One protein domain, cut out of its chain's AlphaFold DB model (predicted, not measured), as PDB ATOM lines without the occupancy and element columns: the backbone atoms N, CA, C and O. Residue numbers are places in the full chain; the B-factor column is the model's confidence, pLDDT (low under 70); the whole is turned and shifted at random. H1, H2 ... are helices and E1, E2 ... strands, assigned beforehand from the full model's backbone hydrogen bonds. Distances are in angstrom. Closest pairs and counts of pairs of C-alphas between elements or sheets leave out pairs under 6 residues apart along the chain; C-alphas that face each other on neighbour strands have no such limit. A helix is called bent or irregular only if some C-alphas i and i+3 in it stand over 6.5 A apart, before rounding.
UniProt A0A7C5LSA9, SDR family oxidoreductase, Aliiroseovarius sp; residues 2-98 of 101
ATOM      1  N   HIS A   2      50.757 131.153  15.605       89.75
ATOM      2  CA  HIS A   2      51.447 130.252  16.546       89.75
ATOM      3  C   HIS A   2      51.392 130.691  18.018       89.75
ATOM      4  O   HIS A   2      50.946 129.920  18.857       89.75
ATOM      5  N   TYR A   3      51.753 131.942  18.328       91.06
ATOM      6  CA  TYR A   3      51.805 132.423  19.715       91.06
ATOM      7  C   TYR A   3      50.456 132.309  20.445       91.06
ATOM      8  O   TYR A   3      50.371 131.697  21.509       91.06
ATOM      9  N   CYS A   4      49.384 132.849  19.853       92.81
ATOM     10  CA  CYS A   4      48.053 132.826  20.466       92.81
ATOM     11  C   CYS A   4      47.501 131.401  20.594       92.81
ATOM     12  O   CYS A   4      46.939 131.066  21.632       92.81
ATOM     13  N   ALA A   5      47.698 130.557  19.574       96.94
ATOM     14  CA  ALA A   5      47.268 129.161  19.617       96.94
ATOM     15  C   ALA A   5      47.989 128.384  20.732       96.94
ATOM     16  O   ALA A   5      47.342 127.705  21.525       96.94
ATOM     17  N   SER A   6      49.310 128.543  20.860       96.81
ATOM     18  CA  SER A   6      50.088 127.898  21.922       96.81
ATOM     19  C   SER A   6      49.686 128.380  23.319       96.81
ATOM     20  O   SER A   6      49.566 127.563  24.228       96.81
ATOM     21  N   LYS A   7      49.425 129.682  23.510       95.50
ATOM     22  CA  LYS A   7      48.946 130.217  24.799       95.50
ATOM     23  C   LYS A   7      47.548 129.707  25.160       95.50
ATOM     24  O   LYS A   7      47.327 129.333  26.309       95.50
ATOM     25  N   ALA A   8      46.637 129.624  24.189       96.38
ATOM     26  CA  ALA A   8      45.324 129.014  24.395       96.38
ATOM     27  C   ALA A   8      45.443 127.527  24.781       96.38
ATOM     28  O   ALA A   8      44.775 127.081  25.711       96.38
ATOM     29  N   GLY A   9      46.347 126.789  24.127       97.25
ATOM     30  CA  GLY A   9      46.663 125.404  24.477       97.25
ATOM     31  C   GLY A   9      47.191 125.255  25.905       97.25
ATOM     32  O   GLY A   9      46.694 124.418  26.650       97.25
ATOM     33  N   ALA A  10      48.131 126.108  26.327       97.19
ATOM     34  CA  ALA A  10      48.653 126.103  27.696       97.19
ATOM     35  C   ALA A  10      47.563 126.395  28.744       97.19
ATOM     36  O   ALA A  10      47.526 125.751  29.791       97.19
ATOM     37  N   ARG A  11      46.640 127.322  28.452       97.00
ATOM     38  CA  ARG A  11      45.491 127.605  29.324       97.00
ATOM     39  C   ARG A  11      44.546 126.406  29.438       97.00
ATOM     40  O   ARG A  11      44.093 126.104  30.537       97.00
ATOM     41  N   MET A  12      44.254 125.722  28.331       98.06
ATOM     42  CA  MET A  12      43.420 124.514  28.361       98.06
ATOM     43  C   MET A  12      44.106 123.382  29.133       98.06
ATOM     44  O   MET A  12      43.480 122.756  29.980       98.06
ATOM     45  N   LEU A  13      45.405 123.175  28.907       98.25
ATOM     46  CA  LEU A  13      46.195 122.188  29.642       98.25
ATOM     47  C   LEU A  13      46.152 122.438  31.155       98.25
ATOM     48  O   LEU A  13      45.994 121.492  31.918       98.25
ATOM     49  N   ASN A  14      46.234 123.698  31.592       98.06
ATOM     50  CA  ASN A  14      46.077 124.058  33.000       98.06
ATOM     51  C   ASN A  14      44.709 123.641  33.571       98.06
ATOM     52  O   ASN A  14      44.643 123.108  34.677       98.06
ATOM     53  N   ALA A  15      43.626 123.866  32.820       98.00
ATOM     54  CA  ALA A  15      42.282 123.480  33.241       98.00
ATOM     55  C   ALA A  15      42.141 121.951  33.356       98.00
ATOM     56  O   ALA A  15      41.638 121.464  34.366       98.00
ATOM     57  N   CYS A  16      42.640 121.197  32.370       98.44
ATOM     58  CA  CYS A  16      42.678 119.730  32.424       98.44
ATOM     59  C   CYS A  16      43.488 119.226  33.626       98.44
ATOM     60  O   CYS A  16      42.990 118.408  34.391       98.44
ATOM     61  N   LEU A  17      44.691 119.771  33.842       98.38
ATOM     62  CA  LEU A  17      45.554 119.391  34.962       98.38
ATOM     63  C   LEU A  17      44.862 119.613  36.312       98.38
ATOM     64  O   LEU A  17      44.930 118.757  37.189       98.38
ATOM     65  N   HIS A  18      44.177 120.747  36.485       98.19
ATOM     66  CA  HIS A  18      43.423 120.996  37.708       98.19
ATOM     67  C   HIS A  18      42.288 119.982  37.896       98.19
ATOM     68  O   HIS A  18      42.146 119.429  38.983       98.19
ATOM     69  N   LEU A  19      41.509 119.699  36.845       98.25
ATOM     70  CA  LEU A  19      40.412 118.728  36.910       98.25
ATOM     71  C   LEU A  19      40.891 117.316  37.282       98.25
ATOM     72  O   LEU A  19      40.200 116.617  38.020       98.25
ATOM     73  N   GLU A  20      42.057 116.902  36.790       98.50
ATOM     74  CA  GLU A  20      42.599 115.556  37.005       98.50
ATOM     75  C   GLU A  20      43.307 115.407  38.363       98.50
ATOM     76  O   GLU A  20      43.163 114.381  39.033       98.50
ATOM     77  N   GLU A  21      44.038 116.436  38.801       98.38
ATOM     78  CA  GLU A  21      45.012 116.306  39.889       98.38
ATOM     79  C   GLU A  21      44.691 117.137  41.145       98.38
ATOM     80  O   GLU A  21      45.361 116.979  42.171       98.38
ATOM     81  N   ALA A  22      43.637 117.965  41.144       97.06
ATOM     82  CA  ALA A  22      43.246 118.736  42.333       97.06
ATOM     83  C   ALA A  22      42.953 117.840  43.542       97.06
ATOM     84  O   ALA A  22      43.420 118.107  44.649       97.06
ATOM     85  N   GLY A  23      42.244 116.726  43.323       96.88
ATOM     86  CA  GLY A  23      41.957 115.734  44.366       96.88
ATOM     87  C   GLY A  23      43.198 114.995  44.887       96.88
ATOM     88  O   GLY A  23      43.117 114.300  45.896       96.88
ATOM     89  N   ARG A  24      44.346 115.150  44.215       97.62
ATOM     90  CA  ARG A  24      45.649 114.572  44.581       97.62
ATOM     91  C   ARG A  24      46.599 115.609  45.188       97.62
ATOM     92  O   ARG A  24      47.759 115.298  45.445       97.62
ATOM     93  N   GLY A  25      46.115 116.827  45.441       96.00
ATOM     94  CA  GLY A  25      46.884 117.897  46.075       96.00
ATOM     95  C   GLY A  25      47.725 118.743  45.115       96.00
ATOM     96  O   GLY A  25      48.511 119.565  45.583       96.00
ATOM     97  N   ILE A  26      47.571 118.591  43.792       97.44
ATOM     98  CA  ILE A  26      48.252 119.455  42.818       97.44
ATOM     99  C   ILE A  26      47.414 120.714  42.569       97.44
ATOM    100  O   ILE A  26      46.281 120.660  42.087       97.44
ATOM    101  N   ARG A  27      48.004 121.876  42.866       98.00
ATOM    102  CA  ARG A  27      47.447 123.198  42.546       98.00
ATOM    103  C   ARG A  27      47.932 123.626  41.162       98.00
ATOM    104  O   ARG A  27      49.136 123.730  40.944       98.00
ATOM    105  N   ALA A  28      47.008 123.891  40.242       98.06
ATOM    106  CA  ALA A  28      47.315 124.307  38.873       98.06
ATOM    107  C   ALA A  28      46.668 125.663  38.573       98.06
ATOM    108  O   ALA A  28      45.469 125.836  38.775       98.06
ATOM    109  N   MET A  29      47.469 126.627  38.118       98.25
ATOM    110  CA  MET A  29      47.039 127.969  37.720       98.25
ATOM    111  C   MET A  29      47.929 128.489  36.588       98.25
ATOM    112  O   MET A  29      49.123 128.186  36.540       98.25
ATOM    113  N   ALA A  30      47.377 129.333  35.717       97.88
ATOM    114  CA  ALA A  30      48.137 130.044  34.692       97.88
ATOM    115  C   ALA A  30      48.322 131.519  35.074       97.88
ATOM    116  O   ALA A  30      47.409 132.134  35.614       97.88
ATOM    117  N   LEU A  31      49.476 132.109  34.753       98.12
ATOM    118  CA  LEU A  31      49.714 133.547  34.910       98.12
ATOM    119  C   LEU A  31      49.680 134.247  33.547       98.12
ATOM    120  O   LEU A  31      50.426 133.897  32.628       98.12
ATOM    121  N   SER A  32      48.866 135.293  33.457       97.38
ATOM    122  CA  SER A  32      48.809 136.240  32.347       97.38
ATOM    123  C   SER A  32      49.308 137.607  32.829       97.38
ATOM    124  O   SER A  32      48.539 138.414  33.358       97.38
ATOM    125  N   PRO A  33      50.618 137.892  32.696       95.81
ATOM    126  CA  PRO A  33      51.209 139.112  33.244       95.81
ATOM    127  C   PRO A  33      50.957 140.355  32.373       95.81
ATOM    128  O   PRO A  33      51.222 141.471  32.798       95.81
ATOM    129  N   GLY A  34      50.452 140.194  31.146       93.25
ATOM    130  CA  GLY A  34      50.432 141.270  30.157       93.25
ATOM    131  C   GLY A  34      51.791 141.438  29.471       93.25
ATOM    132  O   GLY A  34      52.455 140.448  29.165       93.25
ATOM    133  N   THR A  35      52.178 142.676  29.164       94.62
ATOM    134  CA  THR A  35      53.464 142.986  28.525       94.62
ATOM    135  C   THR A  35      54.509 143.280  29.600       94.62
ATOM    136  O   THR A  35      54.308 144.138  30.453       94.62
ATOM    137  N   VAL A  36      55.614 142.536  29.576       96.56
ATOM    138  CA  VAL A  36      56.690 142.618  30.577       96.56
ATOM    139  C   VAL A  36      57.949 143.158  29.914       96.56
ATOM    140  O   VAL A  36      58.286 142.706  28.816       96.56
ATOM    141  N   ALA A  37      58.645 144.080  30.581       96.56
ATOM    142  CA  ALA A  37      59.871 144.725  30.114       96.56
ATOM    143  C   ALA A  37      61.003 143.695  29.924       96.56
ATOM    144  O   ALA A  37      61.775 143.394  30.831       96.56
ATOM    145  N   THR A  38      61.056 143.098  28.736       96.06
ATOM    146  CA  THR A  38      61.946 141.990  28.362       96.06
ATOM    147  C   THR A  38      62.504 142.230  26.965       96.06
ATOM    148  O   THR A  38      61.969 143.039  26.206       96.06
ATOM    149  N   GLN A  39      63.524 141.460  26.582       95.38
ATOM    150  CA  GLN A  39      64.097 141.505  25.234       95.38
ATOM    151  C   GLN A  39      63.045 141.316  24.123       95.38
ATOM    152  O   GLN A  39      63.083 142.012  23.112       95.38
ATOM    153  N   MET A  40      62.041 140.459  24.348       94.38
ATOM    154  CA  MET A  40      60.932 140.259  23.408       94.38
ATOM    155  C   MET A  40      60.190 141.568  23.087       94.38
ATOM    156  O   MET A  40      59.762 141.762  21.953       94.38
ATOM    157  N   GLN A  41      60.046 142.488  24.050       95.25
ATOM    158  CA  GLN A  41      59.370 143.769  23.805       95.25
ATOM    159  C   GLN A  41      60.227 144.744  22.989       95.25
ATOM    160  O   GLN A  41      59.677 145.493  22.183       95.25
ATOM    161  N   HIS A  42      61.559 144.696  23.111       93.19
ATOM    162  CA  HIS A  42      62.447 145.451  22.218       93.19
ATOM    163  C   HIS A  42      62.291 145.000  20.761       93.19
ATOM    164  O   HIS A  42      62.151 145.832  19.866       93.19
ATOM    165  N   GLU A  43      62.257 143.687  20.529       94.00
ATOM    166  CA  GLU A  43      62.079 143.102  19.195       94.00
ATOM    167  C   GLU A  43      60.692 143.413  18.616       94.00
ATOM    168  O   GLU A  43      60.572 143.800  17.452       94.00
ATOM    169  N   ILE A  44      59.641 143.318  19.438       92.62
ATOM    170  CA  ILE A  44      58.281 143.690  19.033       92.62
ATOM    171  C   ILE A  44      58.214 145.176  18.664       92.62
ATOM    172  O   ILE A  44      57.673 145.496  17.606       92.62
ATOM    173  N   LYS A  45      58.792 146.077  19.469       91.50
ATOM    174  CA  LYS A  45      58.827 147.517  19.173       91.50
ATOM    175  C   LYS A  45      59.559 147.815  17.866       91.50
ATOM    176  O   LYS A  45      59.028 148.543  17.032       91.50
ATOM    177  N   ALA A  46      60.712 147.185  17.638       92.56
ATOM    178  CA  ALA A  46      61.455 147.309  16.383       92.56
ATOM    179  C   ALA A  46      60.670 146.795  15.161       92.56
ATOM    180  O   ALA A  46      60.868 147.293  14.056       92.56
ATOM    181  N   SER A  47      59.760 145.830  15.349       92.38
ATOM    182  CA  SER A  47      58.950 145.282  14.255       92.38
ATOM    183  C   SER A  47      57.921 146.269  13.693       92.38
ATOM    184  O   SER A  47      57.595 146.186  12.513       92.38
ATOM    185  N   GLY A  48      57.374 147.175  14.517       89.81
ATOM    186  CA  GLY A  48      56.359 148.160  14.113       89.81
ATOM    187  C   GLY A  48      55.003 147.595  13.651       89.81
ATOM    188  O   GLY A  48      54.175 148.347  13.147       89.81
ATOM    189  N   ILE A  49      54.753 146.287  13.788       86.00
ATOM    190  CA  ILE A  49      53.621 145.615  13.115       86.00
ATOM    191  C   ILE A  49      52.329 145.588  13.945       86.00
ATOM    192  O   ILE A  49      51.236 145.534  13.384       86.00
ATOM    193  N   ASN A  50      52.419 145.555  15.275       89.31
ATOM    194  CA  ASN A  50      51.268 145.276  16.139       89.31
ATOM    195  C   ASN A  50      51.052 146.373  17.192       89.31
ATOM    196  O   ASN A  50      51.912 147.215  17.420       89.31
ATOM    197  N   SER A  51      49.899 146.346  17.864       90.56
ATOM    198  CA  SER A  51      49.551 147.340  18.889       90.56
ATOM    199  C   SER A  51      50.519 147.365  20.072       90.56
ATOM    200  O   SER A  51      50.681 148.403  20.699       90.56
ATOM    201  N   VAL A  52      51.192 146.248  20.362       89.88
ATOM    202  CA  VAL A  52      52.220 146.180  21.408       89.88
ATOM    203  C   VAL A  52      53.478 146.943  20.986       89.88
ATOM    204  O   VAL A  52      54.108 147.569  21.828       89.88
ATOM    205  N   ALA A  53      53.808 146.975  19.691       92.75
ATOM    206  CA  ALA A  53      54.936 147.741  19.160       92.75
ATOM    207  C   ALA A  53      54.764 149.264  19.314       92.75
ATOM    208  O   ALA A  53      55.754 149.992  19.315       92.75
ATOM    209  N   ALA A  54      53.520 149.735  19.456       93.19
ATOM    210  CA  ALA A  54      53.192 151.144  19.662       93.19
ATOM    211  C   ALA A  54      53.260 151.585  21.135       93.19
ATOM    212  O   ALA A  54      53.169 152.780  21.400       93.19
ATOM    213  N   LEU A  55      53.403 150.649  22.080       92.38
ATOM    214  CA  LEU A  55      53.480 150.962  23.508       92.38
ATOM    215  C   LEU A  55      54.803 151.645  23.861       92.38
ATOM    216  O   LEU A  55      55.860 151.365  23.275       92.38
ATOM    217  N   ASP A  56      54.755 152.516  24.862       93.19
ATOM    218  CA  ASP A  56      55.951 153.079  25.466       93.19
ATOM    219  C   ASP A  56      56.608 152.076  26.407       93.19
ATOM    220  O   ASP A  56      55.976 151.173  26.951       93.19
ATOM    221  N   TRP A  57      57.921 152.221  26.606       91.19
ATOM    222  CA  TRP A  57      58.659 151.292  27.467       91.19
ATOM    223  C   TRP A  57      58.117 151.295  28.903       91.19
ATOM    224  O   TRP A  57      58.095 150.256  29.557       91.19
ATOM    225  N   SER A  58      57.625 152.448  29.364       92.56
ATOM    226  CA  SER A  58      56.970 152.620  30.663       92.56
ATOM    227  C   SER A  58      55.628 151.895  30.793       92.56
ATOM    228  O   SER A  58      55.169 151.709  31.916       92.56
ATOM    229  N   ASP A  59      55.003 151.479  29.687       92.75
ATOM    230  CA  ASP A  59      53.739 150.731  29.717       92.75
ATOM    231  C   ASP A  59      53.955 149.244  30.031       92.75
ATOM    232  O   ASP A  59      53.014 148.528  30.387       92.75
ATOM    233  N   HIS A  60      55.188 148.751  29.880       94.69
ATOM    234  CA  HIS A  60      55.542 147.383  30.224       94.69
ATOM    235  C   HIS A  60      55.771 147.257  31.728       94.69
ATOM    236  O   HIS A  60      56.574 147.986  32.310       94.69
ATOM    237  N   ILE A  61      55.115 146.282  32.361       95.75
ATOM    238  CA  ILE A  61      55.367 146.016  33.778       95.75
ATOM    239  C   ILE A  61      56.788 145.462  33.962       95.75
ATOM    240  O   ILE A  61      57.300 144.756  33.081       95.75
ATOM    241  N   PRO A  62      57.435 145.737  35.100       96.31
ATOM    242  CA  PRO A  62      58.749 145.184  35.377       96.31
ATOM    243  C   PRO A  62      58.641 143.669  35.678       96.31
ATOM    244  O   PRO A  62      57.606 143.206  36.174       96.31
ATOM    245  N   PRO A  63      59.668 142.857  35.364       97.00
ATOM    246  CA  PRO A  63      59.629 141.399  35.549       97.00
ATOM    247  C   PRO A  63      59.408 140.967  37.006       97.00
ATOM    248  O   PRO A  63      58.827 139.908  37.258       97.00
ATOM    249  N   GLU A  64      59.785 141.804  37.969       97.31
ATOM    250  CA  GLU A  64      59.576 141.593  39.400       97.31
ATOM    251  C   GLU A  64      58.090 141.450  39.746       97.31
ATOM    252  O   GLU A  64      57.755 140.714  40.671       97.31
ATOM    253  N   TRP A  65      57.188 142.095  38.997       97.50
ATOM    254  CA  TRP A  65      55.746 141.947  39.208       97.50
ATOM    255  C   TRP A  65      55.270 140.533  38.881       97.50
ATOM    256  O   TRP A  65      54.487 139.955  39.632       97.50
ATOM    257  N   ALA A  66      55.772 139.947  37.790       97.75
ATOM    258  CA  ALA A  66      55.470 138.563  37.443       97.75
ATOM    259  C   ALA A  66      56.043 137.597  38.492       97.75
ATOM    260  O   ALA A  66      55.363 136.656  38.890       97.75
ATOM    261  N   ALA A  67      57.256 137.858  38.989       98.06
ATOM    262  CA  ALA A  67      57.872 137.053  40.042       98.06
ATOM    263  C   ALA A  67      57.076 137.112  41.359       98.06
ATOM    264  O   ALA A  67      56.779 136.076  41.950       98.06
ATOM    265  N   GLN A  68      56.675 138.307  41.795       98.38
ATOM    266  CA  GLN A  68      55.853 138.495  42.994       98.38
ATOM    267  C   GLN A  68      54.478 137.832  42.851       98.38
ATOM    268  O   GLN A  68      54.017 137.181  43.786       98.38
ATOM    269  N   ALA A  69      53.860 137.916  41.669       98.44
ATOM    270  CA  ALA A  69      52.611 137.218  41.384       98.44
ATOM    271  C   ALA A  69      52.767 135.693  41.480       98.44
ATOM    272  O   ALA A  69      51.938 135.044  42.108       98.44
ATOM    273  N   LEU A  70      53.849 135.122  40.934       98.31
ATOM    274  CA  LEU A  70      54.140 133.688  41.060       98.31
ATOM    275  C   LEU A  70      54.318 133.265  42.525       98.31
ATOM    276  O   LEU A  70      53.778 132.240  42.929       98.31
ATOM    277  N   MET A  71      55.013 134.070  43.335       98.44
ATOM    278  CA  MET A  71      55.160 133.806  44.771       98.44
ATOM    279  C   MET A  71      53.818 133.871  45.510       98.44
ATOM    280  O   MET A  71      53.526 133.006  46.334       98.44
ATOM    281  N   TRP A  72      52.976 134.858  45.194       98.50
ATOM    282  CA  TRP A  72      51.626 134.972  45.750       98.50
ATOM    283  C   TRP A  72      50.735 133.780  45.355       98.50
ATOM    284  O   TRP A  72      50.030 133.237  46.207       98.50
ATOM    285  N   MET A  73      50.840 133.289  44.115       98.50
ATOM    286  CA  MET A  73      50.136 132.086  43.642       98.50
ATOM    287  C   MET A  73      50.520 130.819  44.428       98.50
ATOM    288  O   MET A  73      49.755 129.855  44.478       98.50
ATOM    289  N   CYS A  74      51.666 130.794  45.111       97.88
ATOM    290  CA  CYS A  74      52.034 129.693  46.006       97.88
ATOM    291  C   CYS A  74      51.321 129.735  47.372       97.88
ATOM    292  O   CYS A  74      51.461 128.793  48.148       97.88
ATOM    293  N   THR A  75      50.549 130.784  47.671       98.12
ATOM    294  CA  THR A  75      49.802 130.936  48.931       98.12
ATOM    295  C   THR A  75      48.341 130.505  48.782       98.12
ATOM    296  O   THR A  75      47.825 130.443  47.666       98.12
ATOM    297  N   GLY A  76      47.662 130.251  49.907       97.94
ATOM    298  CA  GLY A  76      46.228 129.933  49.923       97.94
ATOM    299  C   GLY A  76      45.322 131.102  49.515       97.94
ATOM    300  O   GLY A  76      44.190 130.872  49.109       97.94
ATOM    301  N   ASP A  77      45.818 132.347  49.541       97.94
ATOM    302  CA  ASP A  77      45.047 133.498  49.049       97.94
ATOM    303  C   ASP A  77      44.693 133.336  47.559       97.94
ATOM    304  O   ASP A  77      43.625 133.740  47.124       97.94
ATOM    305  N   ALA A  78      45.532 132.661  46.772       98.06
ATOM    306  CA  ALA A  78      45.276 132.446  45.351       98.06
ATOM    307  C   ALA A  78      44.335 131.259  45.035       98.06
ATOM    308  O   ALA A  78      44.090 130.989  43.860       98.06
ATOM    309  N   ASP A  79      43.811 130.532  46.032       97.69
ATOM    310  CA  ASP A  79      43.084 129.270  45.797       97.69
ATOM    311  C   ASP A  79      41.780 129.424  45.000       97.69
ATOM    312  O   ASP A  79      41.358 128.488  44.320       97.69
ATOM    313  N   GLU A  80      41.162 130.604  44.994       97.38
ATOM    314  CA  GLU A  80      39.979 130.849  44.157       97.38
ATOM    315  C   GLU A  80      40.282 130.806  42.646       97.38
ATOM    316  O   GLU A  80      39.368 130.653  41.836       97.38
ATOM    317  N   PHE A  81      41.559 130.900  42.259       98.00
ATOM    318  CA  PHE A  81      42.008 130.881  40.866       98.00
ATOM    319  C   PHE A  81      42.493 129.506  40.397       98.00
ATOM    320  O   PHE A  81      42.977 129.386  39.269       98.00
ATOM    321  N   LEU A  82      42.370 128.454  41.213       98.19
ATOM    322  CA  LEU A  82      42.742 127.099  40.802       98.19
ATOM    323  C   LEU A  82      41.981 126.666  39.535       98.19
ATOM    324  O   LEU A  82      40.785 126.903  39.382       98.19
ATOM    325  N   GLY A  83      42.712 126.085  38.582       97.88
ATOM    326  CA  GLY A  83      42.229 125.737  37.242       97.88
ATOM    327  C   GLY A  83      42.044 126.923  36.293       97.88
ATOM    328  O   GLY A  83      41.734 126.718  35.118       97.88
ATOM    329  N   GLN A  84      42.275 128.151  36.756       97.75
ATOM    330  CA  GLN A  84      42.012 129.379  36.011       97.75
ATOM    331  C   GLN A  84      43.297 130.142  35.662       97.75
ATOM    332  O   GLN A  84      44.425 129.698  35.903       97.75
ATOM    333  N   GLU A  85      43.106 131.291  35.017       97.06
ATOM    334  CA  GLU A  85      44.160 132.239  34.678       97.06
ATOM    335  C   GLU A  85      44.112 133.435  35.639       97.06
ATOM    336  O   GLU A  85      43.093 134.114  35.747       97.06
ATOM    337  N   VAL A  86      45.233 133.716  36.296       98.19
ATOM    338  CA  VAL A  86      45.485 134.932  37.071       98.19
ATOM    339  C   VAL A  86      45.966 136.012  36.109       98.19
ATOM    340  O   VAL A  86      47.002 135.856  35.459       98.19
ATOM    341  N   SER A  87      45.242 137.125  36.015       97.44
ATOM    342  CA  SER A  87      45.577 138.225  35.107       97.44
ATOM    343  C   SER A  87      46.092 139.441  35.864       97.44
ATOM    344  O   SER A  87      45.344 140.090  36.589       97.44
ATOM    345  N   LEU A  88      47.336 139.850  35.609       97.25
ATOM    346  CA  LEU A  88      47.854 141.120  36.132       97.25
ATOM    347  C   LEU A  88      47.282 142.338  35.401       97.25
ATOM    348  O   LEU A  88      47.740 143.448  35.641       97.25
ATOM    349  N   ARG A  89      46.298 142.196  34.507       94.56
ATOM    350  CA  ARG A  89      45.493 143.343  34.049       94.56
ATOM    351  C   ARG A  89      44.416 143.725  35.061       94.56
ATOM    352  O   ARG A  89      43.954 144.858  35.026       94.56
ATOM    353  N   ASP A  90      44.051 142.805  35.949       96.19
ATOM    354  CA  ASP A  90      43.103 143.056  37.022       96.19
ATOM    355  C   ASP A  90      43.792 143.787  38.185       96.19
ATOM    356  O   ASP A  90      44.752 143.298  38.789       96.19
ATOM    357  N   THR A  91      43.305 144.984  38.504       95.31
ATOM    358  CA  THR A  91      43.831 145.803  39.597       95.31
ATOM    359  C   THR A  91      43.561 145.200  40.973       95.31
ATOM    360  O   THR A  91      44.366 145.414  41.877       95.31
ATOM    361  N   ALA A  92      42.490 144.417  41.144       96.12
ATOM    362  CA  ALA A  92      42.213 143.718  42.398       96.12
ATOM    363  C   ALA A  92      43.272 142.641  42.674       96.12
ATOM    364  O   ALA A  92      43.772 142.535  43.793       96.12
ATOM    365  N   ILE A  93      43.694 141.905  41.639       97.31
ATOM    366  CA  ILE A  93      44.797 140.939  41.748       97.31
ATOM    367  C   ILE A  93      46.102 141.666  42.084       97.31
ATOM    368  O   ILE A  93      46.811 141.256  43.000       97.31
ATOM    369  N   ARG A  94      46.408 142.791  41.420       97.38
ATOM    370  CA  ARG A  94      47.607 143.590  41.747       97.38
ATOM    371  C   ARG A  94      47.631 144.039  43.208       97.38
ATOM    372  O   ARG A  94      48.696 144.006  43.819       97.38
ATOM    373  N   ALA A  95      46.487 144.447  43.757       96.81
ATOM    374  CA  ALA A  95      46.375 144.853  45.154       96.81
ATOM    375  C   ALA A  95      46.639 143.679  46.112       96.81
ATOM    376  O   ALA A  95      47.405 143.832  47.060       96.81
ATOM    377  N   ARG A  96      46.091 142.489  45.828       96.88
ATOM    378  CA  ARG A  96      46.324 141.271  46.632       96.88
ATOM    379  C   ARG A  96      47.771 140.793  46.606       96.88
ATOM    380  O   ARG A  96      48.308 140.407  47.637       96.88
ATOM    381  N   VAL A  97      48.416 140.877  45.443       97.44
ATOM    382  CA  VAL A  97      49.848 140.573  45.286       97.44
ATOM    383  C   VAL A  97      50.722 141.635  45.981       97.44
ATOM    384  O   VAL A  97      51.859 141.349  46.346       97.44
ATOM    385  N   GLY A  98      50.207 142.854  46.188       96.38
ATOM    386  CA  GLY A  98      50.938 143.974  46.793       96.38
ATOM    387  C   GLY A  98      51.742 144.822  45.798       96.38
ATOM    388  O   GLY A  98      52.691 145.495  46.197       96.38
TER     389      GLY A  98
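Overview. This is residues 2 to 98 of the 101 residues of the protein "SDR family oxidoreductase" of Aliiroseovarius sp (UniProt A0A7C5LSA9). Look first for a short two-stranded ribbon, E1 beside E2, in the middle of the model, with the long helix H1 along one side of it and the shorter helices H3, H4 and H5 grouped on the other side. H2 and the long loop of residues 48 to 62 lie out toward one end of the longest axis, away from that group. The printed part has 97 residues with five named helices and two named strands, in the order H1 E1 H2 H3 H4 E2 H5; the sheet order is E1, E2, parallel, and the class is mostly helix. The whole is only just loose, close to compact, with a radius of gyration of the C-alphas of 15.2 A and spans of 46 by 32 by 18 A.

Arrangement. Begin at E1, residues 30 to 32, and E2, residues 85 to 87, parallel neighbours at 26 degrees; N 32 and O 86 are within hydrogen-bond range at 2.8 A, as are N 86 and O 30 at 2.8 A. With H2, residues 39 to 47, H3, residues 63 to 73, and H4, residues 76 to 81, between them, they form a strand-helix-strand unit, two parallel neighbour strands joined through helices. From E1 look to H1, residues 2 to 24: the closest C-alphas, Arg 11 and Ala 30, are 6.5 A apart. The closest C-alphas of E1 and H3 are those of Leu 31 and Leu 70, 7.6 A. H3 and H5, residues 91 to 97, only just touch, with 3 pairs of C-alphas within 8 A, the closest being Ala 69 and Val 97 at 5.8 A; they are about perpendicular at 73 degrees. H3 and H4 are close but not clearly touching, the closest C-alphas being Trp 72 and Ala 78 at 6.8 A. H4 and H5 are near each other. H2 is apart from H1, H3, H4, H5 and E2. In H2, H3 and H5 every O i to N i+4 pair is within hydrogen-bond range; H1 has 17 of 19 and H4 has 0 of 2, with 2 of 3 O i to N i+3 pairs within range.

Along the chain. Find C-alpha 2 at (51.447, 130.252, 16.546); from there H1 runs 32.6 A to residue 24, with a kink of 36 degrees near residue 18. H1 is irregular, C-alphas 20 and 23 being 7.4 A apart, and so is H4, C-alphas 77 and 80 being 7.5 A apart. E1 starts at C-alpha 30, (48.137, 130.044, 34.692), and spans 6.7 A; E2 spans 6.2 A. H2 measures 12.7 A, H3 15.6 A, H4 10.0 A and H5 9.8 A, the last ending at C-alpha 97, (49.848, 140.573, 45.286).

Size, cuts and confidence. The two C-alphas farthest apart are those of Gly 23 and Gly 48, 46.6 A. The printed part has no cut. The link from H2 to H3, 15 residues, is long; that from E1 to H2 is short, and the others are tight. Mean pLDDT of the printed part is 96.0, and no printed residue is under 70.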